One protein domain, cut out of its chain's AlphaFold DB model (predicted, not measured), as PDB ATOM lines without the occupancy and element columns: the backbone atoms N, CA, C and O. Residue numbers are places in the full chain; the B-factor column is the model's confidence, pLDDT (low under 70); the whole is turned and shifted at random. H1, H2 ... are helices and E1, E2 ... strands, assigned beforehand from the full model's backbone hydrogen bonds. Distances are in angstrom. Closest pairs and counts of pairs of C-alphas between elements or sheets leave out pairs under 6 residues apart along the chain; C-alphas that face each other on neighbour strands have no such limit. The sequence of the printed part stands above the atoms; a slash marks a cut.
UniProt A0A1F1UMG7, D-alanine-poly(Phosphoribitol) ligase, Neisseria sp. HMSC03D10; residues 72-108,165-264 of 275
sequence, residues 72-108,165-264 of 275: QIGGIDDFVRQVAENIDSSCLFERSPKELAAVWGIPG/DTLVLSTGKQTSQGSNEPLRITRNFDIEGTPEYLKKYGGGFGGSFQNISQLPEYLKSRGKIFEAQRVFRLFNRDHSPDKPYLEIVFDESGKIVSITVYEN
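This is residues 72 to 108 and 165 to 264 of the 275 residues of the protein "D-alanine-poly(Phosphoribitol) ligase" of Neisseria sp. HMSC03D10 (UniProt A0A1F1UMG7). One twisted sheet of six antiparallel strands forms a wall, with H1 and H3 over one face and no named helix over the other. Its long hairpin of E1 and E2 runs along the longest dimension, with the turn of residues 177 to 183 at one end and H4 near the other, while the meander E3 E4 E5 E6 makes the rest of the sheet. The 137 printed residues hold H1 H2 H3 E1 E2 H4 H5 E3 E4 E5 E6 in chain order; the sheet's order is E1 E2 E6 E5 E4 E3 and the class is mixed, helices and strands. The whole is compact, with a radius of gyration of the C-alphas of 14.9 A and spans of 46 by 34 by 25 A.

In the sheet, E1, residues 167 to 176, is an edge strand and forms a hairpin with E2, residues 184 to 193; N 170 and O 190 are 2.9 A apart, within hydrogen-bond range. E6, residues 256 to 263, is the antiparallel neighbour of E2, with N 261 and O 189 at 2.8 A. E5, residues 245 to 250, pairs with E6 through N 247 and O 260 at 2.8 A. E4, residues 231 to 235, pairs with E5 through N 232 and O 248 at 2.8 A. E3, residues 224 to 226, is the other edge strand, with N 224 and O 233 of E4 at 2.8 A. E3 E4 E5 E6 form a meander, each strand the antiparallel neighbour of the one before. H1, residues 76 to 86, is on the sheet at a height of 8.9 A, over E6 and along it at 23 degrees on the local plane; its closest C-alphas to E5 are those of Ala 84 and Leu 246, 7.5 A. H3, residues 97 to 104, is on the same face at a height of 9.5 A, over E1, with the C-alphas of Ala 101 and Leu 169 6.1 A apart; the two helices make two layers with the sheet, helices on one face. H2, residues 91 to 94, H4, residues 195 to 200, and H5, residues 217 to 220, only graze the sheet. Every O i to N i+4 pair is within hydrogen-bond range in H1, H3 and H4; H2 and H5 are too short for such a pair.

H1 begins at C-alpha 76, (224.809, 176.079, 108.804), and measures 15.6 A; E1 measures 28.8 A, E2 29.0 A, E5 16.5 A and E6 20.9 A, ending at C-alpha 263, (226.569, 185.804, 126.479).

The C-alphas of Asn 180 and Lys 200, the two farthest apart, are 47.3 A apart. Residues 109 to 164 are not printed, and C-alphas 108 and 165 are 13.9 A apart across the cut. The link H4 to H5, residues 201 to 216, is long. The mean pLDDT of the printed part is 90.4, and residues 176 to 182 are under 70.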
ATOM      1  N   GLN A  72     213.556 174.636 112.470       97.44
ATOM      2  CA  GLN A  72     214.477 173.570 112.096       97.44
ATOM      3  C   GLN A  72     215.456 174.056 111.026       97.44
ATOM      4  O   GLN A  72     215.030 174.540 109.978       97.44
ATOM      5  N   ILE A  73     216.756 173.903 111.283       96.38
ATOM      6  CA  ILE A  73     217.782 174.459 110.402       96.38
ATOM      7  C   ILE A  73     217.897 173.638 109.118       96.38
ATOM      8  O   ILE A  73     217.976 172.409 109.142       96.38
ATOM      9  N   GLY A  74     217.967 174.327 107.980       92.06
ATOM     10  CA  GLY A  74     218.297 173.699 106.691       92.06
ATOM     11  C   GLY A  74     219.790 173.379 106.516       92.06
ATOM     12  O   GLY A  74     220.174 172.694 105.570       92.06
ATOM     13  N   GLY A  75     220.638 173.895 107.407       92.69
ATOM     14  CA  GLY A  75     222.094 173.800 107.362       92.69
ATOM     15  C   GLY A  75     222.741 174.964 108.112       92.69
ATOM     16  O   GLY A  75     222.047 175.770 108.737       92.69
ATOM     17  N   ILE A  76     224.069 175.074 108.030       94.50
ATOM     18  CA  ILE A  76     224.809 176.079 108.804       94.50
ATOM     19  C   ILE A  76     224.435 177.521 108.437       94.50
ATOM     20  O   ILE A  76     224.361 178.379 109.313       94.50
ATOM     21  N   ASP A  77     224.121 177.778 107.165       94.69
ATOM     22  CA  ASP A  77     223.763 179.121 106.705       94.69
ATOM     23  C   ASP A  77     222.497 179.644 107.384       94.69
ATOM     24  O   ASP A  77     222.388 180.827 107.712       94.69
ATOM     25  N   ASP A  78     221.546 178.738 107.599       95.81
ATOM     26  CA  ASP A  78     220.274 179.046 108.222       95.81
ATOM     27  C   ASP A  78     220.414 179.190 109.740       95.81
ATOM     28  O   ASP A  78     219.912 180.159 110.303       95.81
ATOM     29  N   PHE A  79     221.198 178.317 110.382       95.75
ATOM     30  CA  PHE A  79     221.556 178.462 111.796       95.75
ATOM     31  C   PHE A  79     222.169 179.838 112.091       95.75
ATOM     32  O   PHE A  79     221.684 180.569 112.955       95.75
ATOM     33  N   VAL A  80     223.211 180.226 111.344       96.44
ATOM     34  CA  VAL A  80     223.915 181.497 111.576       96.44
ATOM     35  C   VAL A  80     222.996 182.693 111.330       96.44
ATOM     36  O   VAL A  80     223.062 183.674 112.073       96.44
ATOM     37  N   ARG A  81     222.099 182.611 110.339       96.19
ATOM     38  CA  ARG A  81     221.095 183.650 110.094       96.19
ATOM     39  C   ARG A  81     220.113 183.771 111.259       96.19
ATOM     40  O   ARG A  81     219.931 184.877 111.761       96.19
ATOM     41  N   GLN A  82     219.545 182.658 111.727       96.25
ATOM     42  CA  GLN A  82     218.633 182.648 112.876       96.25
ATOM     43  C   GLN A  82     219.311 183.207 114.143       96.25
ATOM     44  O   GLN A  82     218.700 183.987 114.873       96.25
ATOM     45  N   VAL A  83     220.587 182.887 114.388       96.06
ATOM     46  CA  VAL A  83     221.372 183.475 115.492       96.06
ATOM     47  C   VAL A  83     221.554 184.985 115.309       96.06
ATOM     48  O   VAL A  83     221.270 185.757 116.226       96.06
ATOM     49  N   ALA A  84     221.998 185.427 114.130       95.81
ATOM     50  CA  ALA A  84     222.273 186.835 113.847       95.81
ATOM     51  C   ALA A  84     221.023 187.730 113.953       95.81
ATOM     52  O   ALA A  84     221.126 188.895 114.348       95.81
ATOM     53  N   GLU A  85     219.848 187.192 113.618       95.19
ATOM     54  CA  GLU A  85     218.552 187.869 113.751       95.19
ATOM     55  C   GLU A  85     218.130 188.069 115.215       95.19
ATOM     56  O   GLU A  85     217.427 189.031 115.517       95.19
ATOM     57  N   ASN A  86     218.595 187.216 116.133       95.19
ATOM     58  CA  ASN A  86     218.193 187.229 117.544       95.19
ATOM     59  C   ASN A  86     219.257 187.788 118.503       95.19
ATOM     60  O   ASN A  86     218.983 187.954 119.692       95.19
ATOM     61  N   ILE A  87     220.447 188.123 117.994       93.44
ATOM     62  CA  ILE A  87     221.620 188.503 118.796       93.44
ATOM     63  C   ILE A  87     221.444 189.794 119.604       93.44
ATOM     64  O   ILE A  87     222.142 190.020 120.586       93.44
ATOM     65  N   ASP A  88     220.490 190.635 119.204       91.56
ATOM     66  CA  ASP A  88     220.184 191.907 119.862       91.56
ATOM     67  C   ASP A  88     219.345 191.731 121.155       91.56
ATOM     68  O   ASP A  88     219.097 192.707 121.873       91.56
ATOM     69  N   SER A  89     218.938 190.494 121.477       89.38
ATOM     70  CA  SER A  89     218.146 190.124 122.659       89.38
ATOM     71  C   SER A  89     218.761 188.944 123.425       89.38
ATOM     72  O   SER A  89     219.511 188.151 122.863       89.38
ATOM     73  N   SER A  90     218.396 188.782 124.698       89.56
ATOM     74  CA  SER A  90     218.777 187.641 125.552       89.56
ATOM     75  C   SER A  90     218.023 186.344 125.233       89.56
ATOM     76  O   SER A  90     218.322 185.303 125.816       89.56
ATOM     77  N   CYS A  91     217.067 186.370 124.299       92.69
ATOM     78  CA  CYS A  91     216.089 185.298 124.111       92.69
ATOM     79  C   CYS A  91     216.725 183.915 123.846       92.69
ATOM     80  O   CYS A  91     216.158 182.894 124.234       92.69
ATOM     81  N   LEU A  92     217.899 183.870 123.193       93.50
ATOM     82  CA  LEU A  92     218.600 182.619 122.876       93.50
ATOM     83  C   LEU A  92     219.006 181.882 124.158       93.50
ATOM     84  O   LEU A  92     218.932 180.664 124.209       93.50
ATOM     85  N   PHE A  93     219.358 182.608 125.216       92.12
ATOM     86  CA  PHE A  93     219.832 182.046 126.482       92.12
ATOM     87  C   PHE A  93     218.799 182.104 127.617       92.12
ATOM     88  O   PHE A  93     219.059 181.628 128.730       92.12
ATOM     89  N   GLU A  94     217.624 182.674 127.349       91.62
ATOM     90  CA  GLU A  94     216.414 182.489 128.163       91.62
ATOM     91  C   GLU A  94     215.783 181.108 127.932       91.62
ATOM     92  O   GLU A  94     215.040 180.616 128.781       91.62
ATOM     93  N   ARG A  95     216.105 180.465 126.804       89.50
ATOM     94  CA  ARG A  95     215.745 179.078 126.501       89.50
ATOM     95  C   ARG A  95     216.816 178.126 127.007       89.50
ATOM     96  O   ARG A  95     218.006 178.445 127.008       89.50
ATOM     97  N   SER A  96     216.405 176.927 127.403       88.69
ATOM     98  CA  SER A  96     217.368 175.867 127.683       88.69
ATOM     99  C   SER A  96     218.044 175.411 126.383       88.69
ATOM    100  O   SER A  96     217.408 175.402 125.322       88.69
ATOM    101  N   PRO A  97     219.310 174.969 126.422       90.38
ATOM    102  CA  PRO A  97     219.967 174.506 125.206       90.38
ATOM    103  C   PRO A  97     219.286 173.277 124.588       90.38
ATOM    104  O   PRO A  97     219.234 173.147 123.370       90.38
ATOM    105  N   LYS A  98     218.660 172.424 125.407       90.38
ATOM    106  CA  LYS A  98     217.818 171.316 124.941       90.38
ATOM    107  C   LYS A  98     216.605 171.787 124.132       90.38
ATOM    108  O   LYS A  98     216.270 171.178 123.118       90.38
ATOM    109  N   GLU A  99     215.948 172.870 124.551       93.31
ATOM    110  CA  GLU A  99     214.856 173.473 123.776       93.31
ATOM    111  C   GLU A  99     215.367 174.071 122.464       93.31
ATOM    112  O   GLU A  99     214.722 173.895 121.432       93.31
ATOM    113  N   LEU A 100     216.524 174.740 122.476       94.69
ATOM    114  CA  LEU A 100     217.143 175.264 121.257       94.69
ATOM    115  C   LEU A 100     217.490 174.150 120.261       94.69
ATOM    116  O   LEU A 100     217.112 174.240 119.093       94.69
ATOM    117  N   ALA A 101     218.144 173.083 120.724       95.00
ATOM    118  CA  ALA A 101     218.486 171.918 119.911       95.00
ATOM    119  C   ALA A 101     217.232 171.295 119.274       95.00
ATOM    120  O   ALA A 101     217.202 171.040 118.068       95.00
ATOM    121  N   ALA A 102     216.156 171.147 120.056       95.75
ATOM    122  CA  ALA A 102     214.874 170.648 119.567       95.75
ATOM    123  C   ALA A 102     214.247 171.563 118.502       95.75
ATOM    124  O   ALA A 102     213.768 171.065 117.485       95.75
ATOM    125  N   VAL A 103     214.271 172.886 118.703       95.88
ATOM    126  CA  VAL A 103     213.743 173.853 117.725       95.88
ATOM    127  C   VAL A 103     214.550 173.835 116.429       95.88
ATOM    128  O   VAL A 103     213.959 173.827 115.353       95.88
ATOM    129  N   TRP A 104     215.879 173.769 116.515       96.94
ATOM    130  CA  TRP A 104     216.756 173.653 115.349       96.94
ATOM    131  C   TRP A 104     216.743 172.259 114.714       96.94
ATOM    132  O   TRP A 104     217.237 172.096 113.601       96.94
ATOM    133  N   GLY A 105     216.132 171.266 115.361       96.38
ATOM    134  CA  GLY A 105     216.050 169.894 114.863       96.38
ATOM    135  C   GLY A 105     217.409 169.199 114.797       96.38
ATOM    136  O   GLY A 105     217.634 168.383 113.901       96.38
ATOM    137  N   ILE A 106     218.306 169.523 115.732       95.44
ATOM    138  CA  ILE A 106     219.629 168.910 115.880       95.44
ATOM    139  C   ILE A 106     219.758 168.229 117.249       95.44
ATOM    140  O   ILE A 106     219.121 168.653 118.212       95.44
ATOM    141  N   PRO A 107     220.546 167.148 117.364       93.75
ATOM    142  CA  PRO A 107     220.873 166.550 118.655       93.75
ATOM    143  C   PRO A 107     221.778 167.458 119.503       93.75
ATOM    144  O   PRO A 107     222.477 168.324 118.975       93.75
ATOM    145  N   GLY A 108     221.813 167.194 120.809       89.50
ATOM    146  CA  GLY A 108     222.650 167.901 121.779       89.50
ATOM    147  C   GLY A 108     221.866 168.889 122.643       89.50
ATOM    148  O   GLY A 108     220.651 168.762 122.807       89.50
ATOM    149  N   ASP A 165     225.477 161.558 110.146       94.31
ATOM    150  CA  ASP A 165     225.770 162.733 109.309       94.31
ATOM    151  C   ASP A 165     224.893 163.903 109.784       94.31
ATOM    152  O   ASP A 165     223.782 164.095 109.290       94.31
ATOM    153  N   THR A 166     225.316 164.606 110.837       94.50
ATOM    154  CA  THR A 166     224.516 165.671 111.454       94.50
ATOM    155  C   THR A 166     225.375 166.740 112.136       94.50
ATOM    156  O   THR A 166     226.549 166.514 112.438       94.50
ATOM    157  N   LEU A 167     224.764 167.898 112.374       94.88
ATOM    158  CA  LEU A 167     225.277 168.924 113.279       94.88
ATOM    159  C   LEU A 167     224.810 168.615 114.705       94.88
ATOM    160  O   LEU A 167     223.766 167.994 114.893       94.88
ATOM    161  N   VAL A 168     225.567 169.052 115.702       94.38
ATOM    162  CA  VAL A 168     225.277 168.851 117.124       94.38
ATOM    163  C   VAL A 168     225.376 170.195 117.831       94.38
ATOM    164  O   VAL A 168     226.283 170.971 117.542       94.38
ATOM    165  N   LEU A 169     224.449 170.461 118.750       95.00
ATOM    166  CA  LEU A 169     224.553 171.593 119.663       95.00
ATOM    167  C   LEU A 169     225.354 171.178 120.899       95.00
ATOM    168  O   LEU A 169     224.927 170.294 121.643       95.00
ATOM    169  N   SER A 170     226.480 171.834 121.136       90.19
ATOM    170  CA  SER A 170     227.244 171.730 122.378       90.19
ATOM    171  C   SER A 170     227.064 173.004 123.208       90.19
ATOM    172  O   SER A 170     226.570 174.026 122.722       90.19
ATOM    173  N   THR A 171     227.355 172.913 124.503       89.00
ATOM    174  CA  THR A 171     227.154 173.999 125.463       89.00
ATOM    175  C   THR A 171     228.323 174.100 126.412       89.00
ATOM    176  O   THR A 171     228.830 173.087 126.886       89.00
ATOM    177  N   GLY A 172     228.668 175.325 126.781       83.19
ATOM    178  CA  GLY A 172     229.693 175.610 127.767       83.19
ATOM    179  C   GLY A 172     229.224 176.644 128.776       83.19
ATOM    180  O   GLY A 172     228.405 177.525 128.502       83.19
ATOM    181  N   LYS A 173     229.781 176.546 129.977       80.19
ATOM    182  CA  LYS A 173     229.587 177.514 131.049       80.19
ATOM    183  C   LYS A 173     230.926 177.742 131.726       80.19
ATOM    184  O   LYS A 173     231.610 176.790 132.086       80.19
ATOM    185  N   GLN A 174     231.288 179.003 131.900       74.69
ATOM    186  CA  GLN A 174     232.502 179.389 132.602       74.69
ATOM    187  C   GLN A 174     232.235 180.584 133.503       74.69
ATOM    188  O   GLN A 174     231.384 181.427 133.215       74.69
ATOM    189  N   THR A 175     232.986 180.652 134.590       70.12
ATOM    190  CA  THR A 175     232.911 181.747 135.547       70.12
ATOM    191  C   THR A 175     234.179 182.577 135.422       70.12
ATOM    192  O   THR A 175     235.273 182.035 135.541       70.12
ATOM    193  N   SER A 176     234.048 183.882 135.202       66.69
ATOM    194  CA  SER A 176     235.178 184.811 135.154       66.69
ATOM    195  C   SER A 176     234.994 185.926 136.177       66.69
ATOM    196  O   SER A 176     233.919 186.519 136.278       66.69
ATOM    197  N   GLN A 177     236.056 186.243 136.914       62.09
ATOM    198  CA  GLN A 177     236.100 187.392 137.814       62.09
ATOM    199  C   GLN A 177     237.384 188.176 137.556       62.09
ATOM    200  O   GLN A 177     238.468 187.772 137.974       62.09
ATOM    201  N   GLY A 178     237.268 189.303 136.851       63.47
ATOM    202  CA  GLY A 178     238.365 190.262 136.766       63.47
ATOM    203  C   GLY A 178     238.661 190.857 138.145       63.47
ATOM    204  O   GLY A 178     237.771 190.955 138.989       63.47
ATOM    205  N   SER A 179     239.898 191.305 138.375       57.44
ATOM    206  CA  SER A 179     240.362 191.798 139.684       57.44
ATOM    207  C   SER A 179     239.493 192.915 140.287       57.44
ATOM    208  O   SER A 179     239.490 193.084 141.500       57.44
ATOM    209  N   ASN A 180     238.759 193.656 139.445       69.31
ATOM    210  CA  ASN A 180     237.853 194.746 139.818       69.31
ATOM    211  C   ASN A 180     236.459 194.614 139.170       69.31
ATOM    212  O   ASN A 180     235.752 195.610 139.022       69.31
ATOM    213  N   GLU A 181     236.070 193.413 138.742       67.75
ATOM    214  CA  GLU A 181     234.796 193.170 138.063       67.75
ATOM    215  C   GLU A 181     233.896 192.237 138.884       67.75
ATOM    216  O   GLU A 181     234.392 191.404 139.653       67.75
ATOM    217  N   PRO A 182     232.561 192.361 138.753       69.62
ATOM    218  CA  PRO A 182     231.656 191.386 139.338       69.62
ATOM    219  C   PRO A 182     231.921 189.997 138.749       69.62
ATOM    220  O   PRO A 182     232.311 189.861 137.590       69.62
ATOM    221  N   LEU A 183     231.665 188.964 139.554       73.88
ATOM    222  CA  LEU A 183     231.645 187.585 139.080       73.88
ATOM    223  C   LEU A 183     230.648 187.472 137.920       73.88
ATOM    224  O   LEU A 183     229.463 187.767 138.095       73.88
ATOM    225  N   ARG A 184     231.117 187.035 136.754       77.56
ATOM    226  CA  ARG A 184     230.277 186.782 135.584       77.56
ATOM    227  C   ARG A 184     230.262 185.300 135.274       77.56
ATOM    228  O   ARG A 184     231.288 184.631 135.332       77.56
ATOM    229  N   ILE A 185     229.078 184.807 134.941       81.62
ATOM    230  CA  ILE A 185     228.875 183.452 134.444       81.62
ATOM    231  C   ILE A 185     228.625 183.592 132.950       81.62
ATOM    232  O   ILE A 185     227.512 183.913 132.534       81.62
ATOM    233  N   THR A 186     229.668 183.384 132.156       85.06
ATOM    234  CA  THR A 186     229.555 183.318 130.705       85.06
ATOM    235  C   THR A 186     228.953 181.974 130.326       85.06
ATOM    236  O   THR A 186     229.471 180.918 130.700       85.06
ATOM    237  N   ARG A 187     227.867 182.014 129.559       88.12
ATOM    238  CA  ARG A 187     227.280 180.835 128.920       88.12
ATOM    239  C   ARG A 187     227.585 180.884 127.433       88.12
ATOM    240  O   ARG A 187     227.680 181.964 126.849       88.12
ATOM    241  N   ASN A 188     227.746 179.718 126.832       92.25
ATOM    242  CA  ASN A 188     227.871 179.591 125.396       92.25
ATOM    243  C   ASN A 188     227.166 178.340 124.883       92.25
ATOM    244  O   ASN A 188     226.906 177.392 125.627       92.25
ATOM    245  N   PHE A 189     226.854 178.377 123.598       93.19
ATOM    246  CA  PHE A 189     226.562 177.187 122.827       93.19
ATOM    247  C   PHE A 189     227.296 177.262 121.498       93.19
ATOM    248  O   PHE A 189     227.507 178.340 120.936       93.19
ATOM    249  N   ASP A 190     227.686 176.105 121.001       92.56
ATOM    250  CA  ASP A 190     228.454 175.956 119.783       92.56
ATOM    251  C   ASP A 190     227.819 174.896 118.882       92.56
ATOM    252  O   ASP A 190     227.100 174.002 119.338       92.56
ATOM    253  N   ILE A 191     228.025 175.054 117.576       93.25
ATOM    254  CA  ILE A 191     227.623 174.054 116.592       93.25
ATOM    255  C   ILE A 191     228.851 173.258 116.189       93.25
ATOM    256  O   ILE A 191     229.800 173.799 115.617       93.25
ATOM    257  N   GLU A 192     228.772 171.952 116.401       91.75
ATOM    258  CA  GLU A 192     229.777 170.992 115.970       91.75
ATOM    259  C   GLU A 192     229.246 170.150 114.811       91.75
ATOM    260  O   GLU A 192     228.065 169.809 114.743       91.75
ATOM    261  N   GLY A 193     230.125 169.767 113.887       91.62
ATOM    262  CA  GLY A 193     229.828 168.709 112.926       91.62
ATOM    263  C   GLY A 193     230.321 167.371 113.459       91.62
ATOM    264  O   GLY A 193     231.465 167.263 113.902       91.62
ATOM    265  N   THR A 194     229.509 166.320 113.364       93.31
ATOM    266  CA  THR A 194     230.023 164.965 113.597       93.31
ATOM    267  C   THR A 194     231.134 164.622 112.591       93.31
ATOM    268  O   THR A 194     231.180 165.193 111.497       93.31
ATOM    269  N   PRO A 195     232.011 163.644 112.887       93.19
ATOM    270  CA  PRO A 195     233.035 163.202 111.941       93.19
ATOM    271  C   PRO A 195     232.504 162.879 110.537       93.19
ATOM    272  O   PRO A 195     233.121 163.275 109.549       93.19
ATOM    273  N   GLU A 196     231.352 162.207 110.431       94.12
ATOM    274  CA  GLU A 196     230.764 161.878 109.126       94.12
ATOM    275  C   GLU A 196     230.185 163.105 108.411       94.12
ATOM    276  O   GLU A 196     230.348 163.229 107.195       94.12
ATOM    277  N   TYR A 197     229.598 164.051 109.154       93.62
ATOM    278  CA  TYR A 197     229.149 165.330 108.601       93.62
ATOM    279  C   TYR A 197     230.328 166.141 108.063       93.62
ATOM    280  O   TYR A 197     230.346 166.543 106.900       93.62
ATOM    281  N   LEU A 198     231.371 166.326 108.877       91.88
ATOM    282  CA  LEU A 198     232.565 167.063 108.471       91.88
ATOM    283  C   LEU A 198     233.217 166.409 107.251       91.88
ATOM    284  O   LEU A 198     233.565 167.102 106.300       91.88
ATOM    285  N   LYS A 199     233.331 165.076 107.216       92.81
ATOM    286  CA  LYS A 199     233.876 164.343 106.063       92.81
ATOM    287  C   LYS A 199     233.094 164.619 104.777       92.81
ATOM    288  O   LYS A 199     233.712 164.848 103.736       92.81
ATOM    289  N   LYS A 200     231.761 164.628 104.843       92.25
ATOM    290  CA  LYS A 200     230.886 164.946 103.706       92.25
ATOM    291  C   LYS A 200     231.128 166.356 103.157       92.25
ATOM    292  O   LYS A 200     231.030 166.554 101.949       92.25
ATOM    293  N   TYR A 201     231.494 167.304 104.017       90.19
ATOM    294  CA  TYR A 201     231.720 168.706 103.659       90.19
ATOM    295  C   TYR A 201     233.198 169.126 103.709       90.19
ATOM    296  O   TYR A 201     233.516 170.261 104.054       90.19
ATOM    297  N   GLY A 202     234.130 168.222 103.380       87.75
ATOM    298  CA  GLY A 202     235.551 168.574 103.235       87.75
ATOM    299  C   GLY A 202     236.204 169.094 104.523       87.75
ATOM    300  O   GLY A 202     237.114 169.923 104.491       87.75
ATOM    301  N   GLY A 203     235.718 168.640 105.675       84.62
ATOM    302  CA  GLY A 203     236.144 169.045 107.010       84.62
ATOM    303  C   GLY A 203     235.607 170.405 107.465       84.62
ATOM    304  O   GLY A 203     236.252 171.022 108.306       84.62
ATOM    305  N   GLY A 204     234.548 170.931 106.848       85.62
ATOM    306  CA  GLY A 204     233.886 172.180 107.242       85.62
ATOM    307  C   GLY A 204     232.403 171.973 107.551       85.62
ATOM    308  O   GLY A 204     231.897 170.853 107.512       85.62
ATOM    309  N   PHE A 205     231.687 173.064 107.823       87.75
ATOM    310  CA  PHE A 205     230.265 173.019 108.186       87.75
ATOM    311  C   PHE A 205     229.300 172.900 106.990       87.75
ATOM    312  O   PHE A 205     228.082 172.845 107.179       87.75
ATOM    313  N   GLY A 206     229.825 172.835 105.762       87.31
ATOM    314  CA  GLY A 206     229.025 172.939 104.543       87.31
ATOM    315  C   GLY A 206     228.524 174.367 104.314       87.31
ATOM    316  O   GLY A 206     229.131 175.325 104.788       87.31
ATOM    317  N   GLY A 207     227.429 174.510 103.565       88.38
ATOM    318  CA  GLY A 207     226.821 175.817 103.296       88.38
ATOM    319  C   GLY A 207     227.586 176.679 102.291       88.38
ATOM    320  O   GLY A 207     228.536 176.228 101.638       88.38
ATOM    321  N   SER A 208     227.133 177.923 102.142       89.31
ATOM    322  CA  SER A 208     227.631 178.868 101.139       89.31
ATOM    323  C   SER A 208     228.855 179.672 101.586       89.31
ATOM    324  O   SER A 208     229.493 180.297 100.742       89.31
ATOM    325  N   PHE A 209     229.185 179.688 102.883       87.62
ATOM    326  CA  PHE A 209     230.300 180.472 103.434       87.62
ATOM    327  C   PHE A 209     231.284 179.625 104.247       87.62
ATOM    328  O   PHE A 209     231.507 179.845 105.425       87.62
ATOM    329  N   GLN A 210     231.932 178.651 103.615       90.19
ATOM    330  CA  GLN A 210     232.909 177.796 104.308       90.19
ATOM    331  C   GLN A 210     234.221 178.517 104.656       90.19
ATOM    332  O   GLN A 210     234.979 178.052 105.509       90.19
ATOM    333  N   ASN A 211     234.502 179.640 103.992       93.50
ATOM    334  CA  ASN A 211     235.668 180.481 104.229       93.50
ATOM    335  C   ASN A 211     235.248 181.884 104.688       93.50
ATOM    336  O   ASN A 211     234.231 182.413 104.240       93.50
ATOM    337  N   ILE A 212     236.066 182.526 105.520       94.31
ATOM    338  CA  ILE A 212     235.818 183.870 106.050       94.31
ATOM    339  C   ILE A 212     235.610 184.926 104.949       94.31
ATOM    340  O   ILE A 212     234.773 185.820 105.079       94.31
ATOM    341  N   SER A 213     236.290 184.786 103.808       93.50
ATOM    342  CA  SER A 213     236.104 185.664 102.641       93.50
ATOM    343  C   SER A 213     234.683 185.602 102.055       93.50
ATOM    344  O   SER A 213     234.184 186.577 101.480       93.50
ATOM    345  N   GLN A 214     233.997 184.475 102.253       94.75
ATOM    346  CA  GLN A 214     232.660 184.188 101.738       94.75
ATOM    347  C   GLN A 214     231.543 184.604 102.698       94.75
ATOM    348  O   GLN A 214     230.382 184.344 102.390       94.75
ATOM    349  N   LEU A 215     231.852 185.250 103.835       95.25
ATOM    350  CA  LEU A 215     230.816 185.663 104.784       95.25
ATOM    351  C   LEU A 215     229.687 186.439 104.074       95.25
ATOM    352  O   LEU A 215     229.970 187.315 103.246       95.25
ATOM    353  N   PRO A 216     228.416 186.140 104.386       95.00
ATOM    354  CA  PRO A 216     227.278 186.839 103.813       95.00
ATOM    355  C   PRO A 216     227.202 188.298 104.282       95.00
ATOM    356  O   PRO A 216     227.689 188.671 105.351       95.00
ATOM    357  N   GLU A 217     226.531 189.135 103.492       94.69
ATOM    358  CA  GLU A 217     226.593 190.589 103.679       94.69
ATOM    359  C   GLU A 217     225.894 191.093 104.945       94.69
ATOM    360  O   GLU A 217     226.318 192.076 105.556       94.69
ATOM    361  N   TYR A 218     224.876 190.371 105.417       93.38
ATOM    362  CA  TYR A 218     224.230 190.676 106.695       93.38
ATOM    363  C   TYR A 218     225.182 190.506 107.894       93.38
ATOM    364  O   TYR A 218     224.990 191.158 108.918       93.38
ATOM    365  N   LEU A 219     226.223 189.671 107.765       95.88
ATOM    366  CA  LEU A 219     227.288 189.539 108.760       95.88
ATOM    367  C   LEU A 219     228.353 190.613 108.558       95.88
ATOM    368  O   LEU A 219     228.708 191.299 109.512       95.88
ATOM    369  N   LYS A 220     228.834 190.802 107.323       93.75
ATOM    370  CA  LYS A 220     229.887 191.785 107.006       93.75
ATOM    371  C   LYS A 220     229.501 193.220 107.366       93.75
ATOM    372  O   LYS A 220     230.340 193.970 107.845       93.75
ATOM    373  N   SER A 221     228.235 193.586 107.182       93.25
ATOM    374  CA  SER A 221     227.732 194.938 107.466       93.25
ATOM    375  C   SER A 221     227.648 195.290 108.956       93.25
ATOM    376  O   SER A 221     227.529 196.467 109.289       93.25
ATOM    377  N   ARG A 222     227.690 194.298 109.858       92.69
ATOM    378  CA  ARG A 222     227.504 194.494 111.308       92.69
ATOM    379  C   ARG A 222     228.633 193.939 112.169       92.69
ATOM    380  O   ARG A 222     228.811 194.385 113.299       92.69
ATOM    381  N   GLY A 223     229.345 192.932 111.683       93.69
ATOM    382  CA  GLY A 223     230.421 192.284 112.413       93.69
ATOM    383  C   GLY A 223     231.796 192.836 112.067       93.69
ATOM    384  O   GLY A 223     231.959 193.728 111.236       93.69
ATOM    385  N   LYS A 224     232.812 192.285 112.726       94.81
ATOM    386  CA  LYS A 224     234.205 192.698 112.570       94.81
ATOM    387  C   LYS A 224     235.126 191.489 112.541       94.81
ATOM    388  O   LYS A 224     234.990 190.585 113.363       94.81
ATOM    389  N   ILE A 225     236.085 191.507 111.618       94.25
ATOM    390  CA  ILE A 225     237.182 190.537 111.571       94.25
ATOM    391  C   ILE A 225     238.337 191.048 112.438       94.25
ATOM    392  O   ILE A 225     238.745 192.208 112.346       94.25
ATOM    393  N   PHE A 226     238.862 190.167 113.280       92.62
ATOM    394  CA  PHE A 226     240.046 190.365 114.103       92.62
ATOM    395  C   PHE A 226     241.145 189.427 113.592       92.62
ATOM    396  O   PHE A 226     241.343 188.337 114.122       92.62
ATOM    397  N   GLU A 227     241.860 189.857 112.550       89.31
ATOM    398  CA  GLU A 227     242.834 189.030 111.813       89.31
ATOM    399  C   GLU A 227     243.895 188.387 112.717       89.31
ATOM    400  O   GLU A 227     244.159 187.193 112.621       89.31
ATOM    401  N   ALA A 228     244.446 189.147 113.671       89.31
ATOM    402  CA  ALA A 228     245.458 188.642 114.604       89.31
ATOM    403  C   ALA A 228     244.946 187.500 115.505       89.31
ATOM    404  O   ALA A 228     245.735 186.690 115.981       89.31
ATOM    405  N   GLN A 229     243.634 187.444 115.740       90.69
ATOM    406  CA  GLN A 229     242.974 186.400 116.526       90.69
ATOM    407  C   GLN A 229     242.374 185.302 115.634       90.69
ATOM    408  O   GLN A 229     241.993 184.256 116.147       90.69
ATOM    409  N   ARG A 230     242.310 185.517 114.310       94.81
ATOM    410  CA  ARG A 230     241.602 184.668 113.336       94.81
ATOM    411  C   ARG A 230     240.144 184.406 113.719       94.81
ATOM    412  O   ARG A 230     239.650 183.278 113.660       94.81
ATOM    413  N   VAL A 231     239.459 185.471 114.137       94.94
ATOM    414  CA  VAL A 231     238.038 185.422 114.496       94.94
ATOM    415  C   VAL A 231     237.248 186.525 113.814       94.94
ATOM    416  O   VAL A 231     237.726 187.645 113.635       94.94
ATOM    417  N   PHE A 232     236.008 186.219 113.464       96.12
ATOM    418  CA  PHE A 232     234.976 187.199 113.170       96.12
ATOM    419  C   PHE A 232     233.999 187.250 114.334       96.12
ATOM    420  O   PHE A 232     233.597 186.208 114.846       96.12
ATOM    421  N   ARG A 233     233.596 188.459 114.732       95.62
ATOM    422  CA  ARG A 233     232.565 188.652 115.751       95.62
ATOM    423  C   ARG A 233     231.422 189.488 115.215       95.62
ATOM    424  O   ARG A 233     231.646 190.574 114.677       95.62
ATOM    425  N   LEU A 234     230.204 189.007 115.414       96.12
ATOM    426  CA  LEU A 234     228.988 189.796 115.282       96.12
ATOM    427  C   LEU A 234     228.510 190.157 116.688       96.12
ATOM    428  O   LEU A 234     228.082 189.281 117.435       96.12
ATOM    429  N   PHE A 235     228.585 191.439 117.033       92.06
ATOM    430  CA  PHE A 235     228.111 191.957 118.314       92.06
ATOM    431  C   PHE A 235     226.627 192.336 118.244       92.06
ATOM    432  O   PHE A 235     226.111 192.695 117.178       92.06
ATOM    433  N   ASN A 236     225.954 192.305 119.395       91.12
ATOM    434  CA  ASN A 236     224.677 192.994 119.554       91.12
ATOM    435  C   ASN A 236     224.849 194.505 119.319       91.12
ATOM    436  O   ASN A 236     225.921 195.059 119.571       91.12
ATOM    437  N   ARG A 237     223.797 195.169 118.825       89.56
ATOM    438  CA  ARG A 237     223.830 196.594 118.428       89.56
ATOM    439  C   ARG A 237     224.301 197.540 119.528       89.56
ATOM    440  O   ARG A 237     224.950 198.535 119.222       89.56
ATOM    441  N   ASP A 238     223.991 197.218 120.776       87.69
ATOM    442  CA  ASP A 238     224.299 198.075 121.921       87.69
ATOM    443  C   ASP A 238     225.701 197.799 122.483       87.69
ATOM    444  O   ASP A 238     226.112 198.434 123.451       87.69
ATOM    445  N   HIS A 239     226.429 196.830 121.910       84.25
ATOM    446  CA  HIS A 239     227.700 196.314 122.426       84.25
ATOM    447  C   HIS A 239     227.639 195.953 123.920       84.25
ATOM    448  O   HIS A 239     228.637 196.034 124.637       84.25
ATOM    449  N   SER A 240     226.458 195.545 124.390       85.69
ATOM    450  CA  SER A 240     226.239 195.188 125.782       85.69
ATOM    451  C   SER A 240     226.984 193.887 126.101       85.69
ATOM    452  O   SER A 240     226.800 192.902 125.376       85.69
ATOM    453  N   PRO A 241     227.786 193.851 127.183       82.12
ATOM    454  CA  PRO A 241     228.447 192.631 127.652       82.12
ATOM    455  C   PRO A 241     227.449 191.582 128.166       82.12
ATOM    456  O   PRO A 241     227.775 190.400 128.246       82.12
ATOM    457  N   ASP A 242     226.228 192.002 128.499       84.25
ATOM    458  CA  ASP A 242     225.180 191.145 129.058       84.25
ATOM    459  C   ASP A 242     224.297 190.516 127.968       84.25
ATOM    460  O   ASP A 242     223.467 189.660 128.259       84.25
ATOM    461  N   LYS A 243     224.476 190.925 126.708       89.38
ATOM    462  CA  LYS A 243     223.746 190.396 125.553       89.38
ATOM    463  C   LYS A 243     224.616 189.444 124.729       89.38
ATOM    464  O   LYS A 243     225.846 189.499 124.817       89.38
ATOM    465  N   PRO A 244     223.998 188.602 123.887       93.31
ATOM    466  CA  PRO A 244     224.743 187.674 123.061       93.31
ATOM    467  C   PRO A 244     225.703 188.340 122.068       93.31
ATOM    468  O   PRO A 244     225.508 189.481 121.631       93.31
ATOM    469  N   TYR A 245     226.716 187.586 121.653       93.81
ATOM    470  CA  TYR A 245     227.463 187.823 120.422       93.81
ATOM    471  C   TYR A 245     227.879 186.486 119.794       93.81
ATOM    472  O   TYR A 245     227.944 185.453 120.459       93.81
ATOM    473  N   LEU A 246     228.140 186.515 118.492       96.12
ATOM    474  CA  LEU A 246     228.499 185.355 117.685       96.12
ATOM    475  C   LEU A 246     229.979 185.469 117.348       96.12
ATOM    476  O   LEU A 246     230.409 186.501 116.833       96.12
ATOM    477  N   GLU A 247     230.729 184.408 117.598       95.88
ATOM    478  CA  GLU A 247     232.118 184.242 117.203       95.88
ATOM    479  C   GLU A 247     232.238 183.147 116.143       95.88
ATOM    480  O   GLU A 247     231.699 182.050 116.281       95.88
ATOM    481  N   ILE A 248     232.969 183.453 115.077       95.88
ATOM    482  CA  ILE A 248     233.338 182.507 114.031       95.88
ATOM    483  C   ILE A 248     234.862 182.450 113.997       95.88
ATOM    484  O   ILE A 248     235.509 183.442 113.658       95.88
ATOM    485  N   VAL A 249     235.433 181.297 114.336       94.75
ATOM    486  CA  VAL A 249     236.883 181.062 114.308       94.75
ATOM    487  C   VAL A 249     237.264 180.456 112.965       94.75
ATOM    488  O   VAL A 249     236.580 179.552 112.473       94.75
ATOM    489  N   PHE A 250     238.368 180.920 112.386       94.75
ATOM    490  CA  PHE A 250     238.903 180.397 111.134       94.75
ATOM    491  C   PHE A 250     240.385 180.014 111.233       94.75
ATOM    492  O   PHE A 250     241.126 180.509 112.081       94.75
ATOM    493  N   ASP A 251     240.819 179.083 110.383       93.69
ATOM    494  CA  ASP A 251     242.215 178.651 110.301       93.69
ATOM    495  C   ASP A 251     243.069 179.579 109.415       93.69
ATOM    496  O   ASP A 251     242.611 180.602 108.911       93.69
ATOM    497  N   GLU A 252     244.343 179.234 109.213       93.88
ATOM    498  CA  GLU A 252     245.284 180.023 108.397       93.88
ATOM    499  C   GLU A 252     244.883 180.133 106.921       93.88
ATOM    500  O   GLU A 252     245.280 181.078 106.245       93.88
ATOM    501  N   SER A 253     244.080 179.192 106.419       93.31
ATOM    502  CA  SER A 253     243.521 179.248 105.066       93.31
ATOM    503  C   SER A 253     242.250 180.104 104.986       93.31
ATOM    504  O   SER A 253     241.701 180.312 103.902       93.31
ATOM    505  N   GLY A 254     241.761 180.596 106.129       93.19
ATOM    506  CA  GLY A 254     240.488 181.296 106.261       93.19
ATOM    507  C   GLY A 254     239.285 180.358 106.359       93.19
ATOM    508  O   GLY A 254     238.152 180.833 106.330       93.19
ATOM    509  N   LYS A 255     239.484 179.039 106.450       93.44
ATOM    510  CA  LYS A 255     238.386 178.077 106.580       93.44
ATOM    511  C   LYS A 255     237.769 178.190 107.967       93.44
ATOM    512  O   LYS A 255     238.490 178.205 108.958       93.44
ATOM    513  N   ILE A 256     236.443 178.235 108.042       93.25
ATOM    514  CA  ILE A 256     235.722 178.277 109.315       93.25
ATOM    515  C   ILE A 256     235.859 176.928 110.026       93.25
ATOM    516  O   ILE A 256     235.565 175.880 109.447       93.25
ATOM    517  N   VAL A 257     236.288 176.972 111.288       91.94
ATOM    518  CA  VAL A 257     236.529 175.794 112.136       91.94
ATOM    519  C   VAL A 257     235.690 175.777 113.409       91.94
ATOM    520  O   VAL A 257     235.535 174.715 114.000       91.94
ATOM    521  N   SER A 258     235.126 176.917 113.821       92.94
ATOM    522  CA  SER A 258     234.197 176.992 114.953       92.94
ATOM    523  C   SER A 258     233.162 178.089 114.748       92.94
ATOM    524  O   SER A 258     233.476 179.136 114.174       92.94
ATOM    525  N   ILE A 259     231.947 177.851 115.240       95.75
ATOM    526  CA  ILE A 259     230.844 178.810 115.289       95.75
ATOM    527  C   ILE A 259     230.235 178.712 116.687       95.75
ATOM    528  O   ILE A 259     229.619 177.703 117.033       95.75
ATOM    529  N   THR A 260     230.409 179.761 117.485       95.12
ATOM    530  CA  THR A 260     230.029 179.775 118.900       95.12
ATOM    531  C   THR A 260     229.280 181.054 119.231       95.12
ATOM    532  O   THR A 260     229.642 182.140 118.781       95.12
ATOM    533  N   VAL A 261     228.227 180.939 120.028       95.69
ATOM    534  CA  VAL A 261     227.473 182.076 120.550       95.69
ATOM    535  C   VAL A 261     227.731 182.162 122.040       95.69
ATOM    536  O   VAL A 261     227.595 181.168 122.748       95.69
ATOM    537  N   TYR A 262     228.082 183.348 122.515       92.62
ATOM    538  CA  TYR A 262     228.364 183.621 123.918       92.62
ATOM    539  C   TYR A 262     227.401 184.672 124.452       92.62
ATOM    540  O   TYR A 262     226.926 185.511 123.690       92.62
ATOM    541  N   GLU A 263     227.195 184.692 125.763       89.81
ATOM    542  CA  GLU A 263     226.569 185.804 126.479       89.81
ATOM    543  C   GLU A 263     227.257 186.074 127.821       89.81
ATOM    544  O   GLU A 263     228.013 185.241 128.329       89.81
ATOM    545  N   ASN A 264     226.940 187.225 128.420       83.38
ATOM    546  CA  ASN A 264     227.435 187.623 129.735       83.38
ATOM    547  C   ASN A 264     228.971 187.589 129.814       83.38
ATOM    548  O   ASN A 264     229.576 186.953 130.681       83.38
TER     549      ASN A 264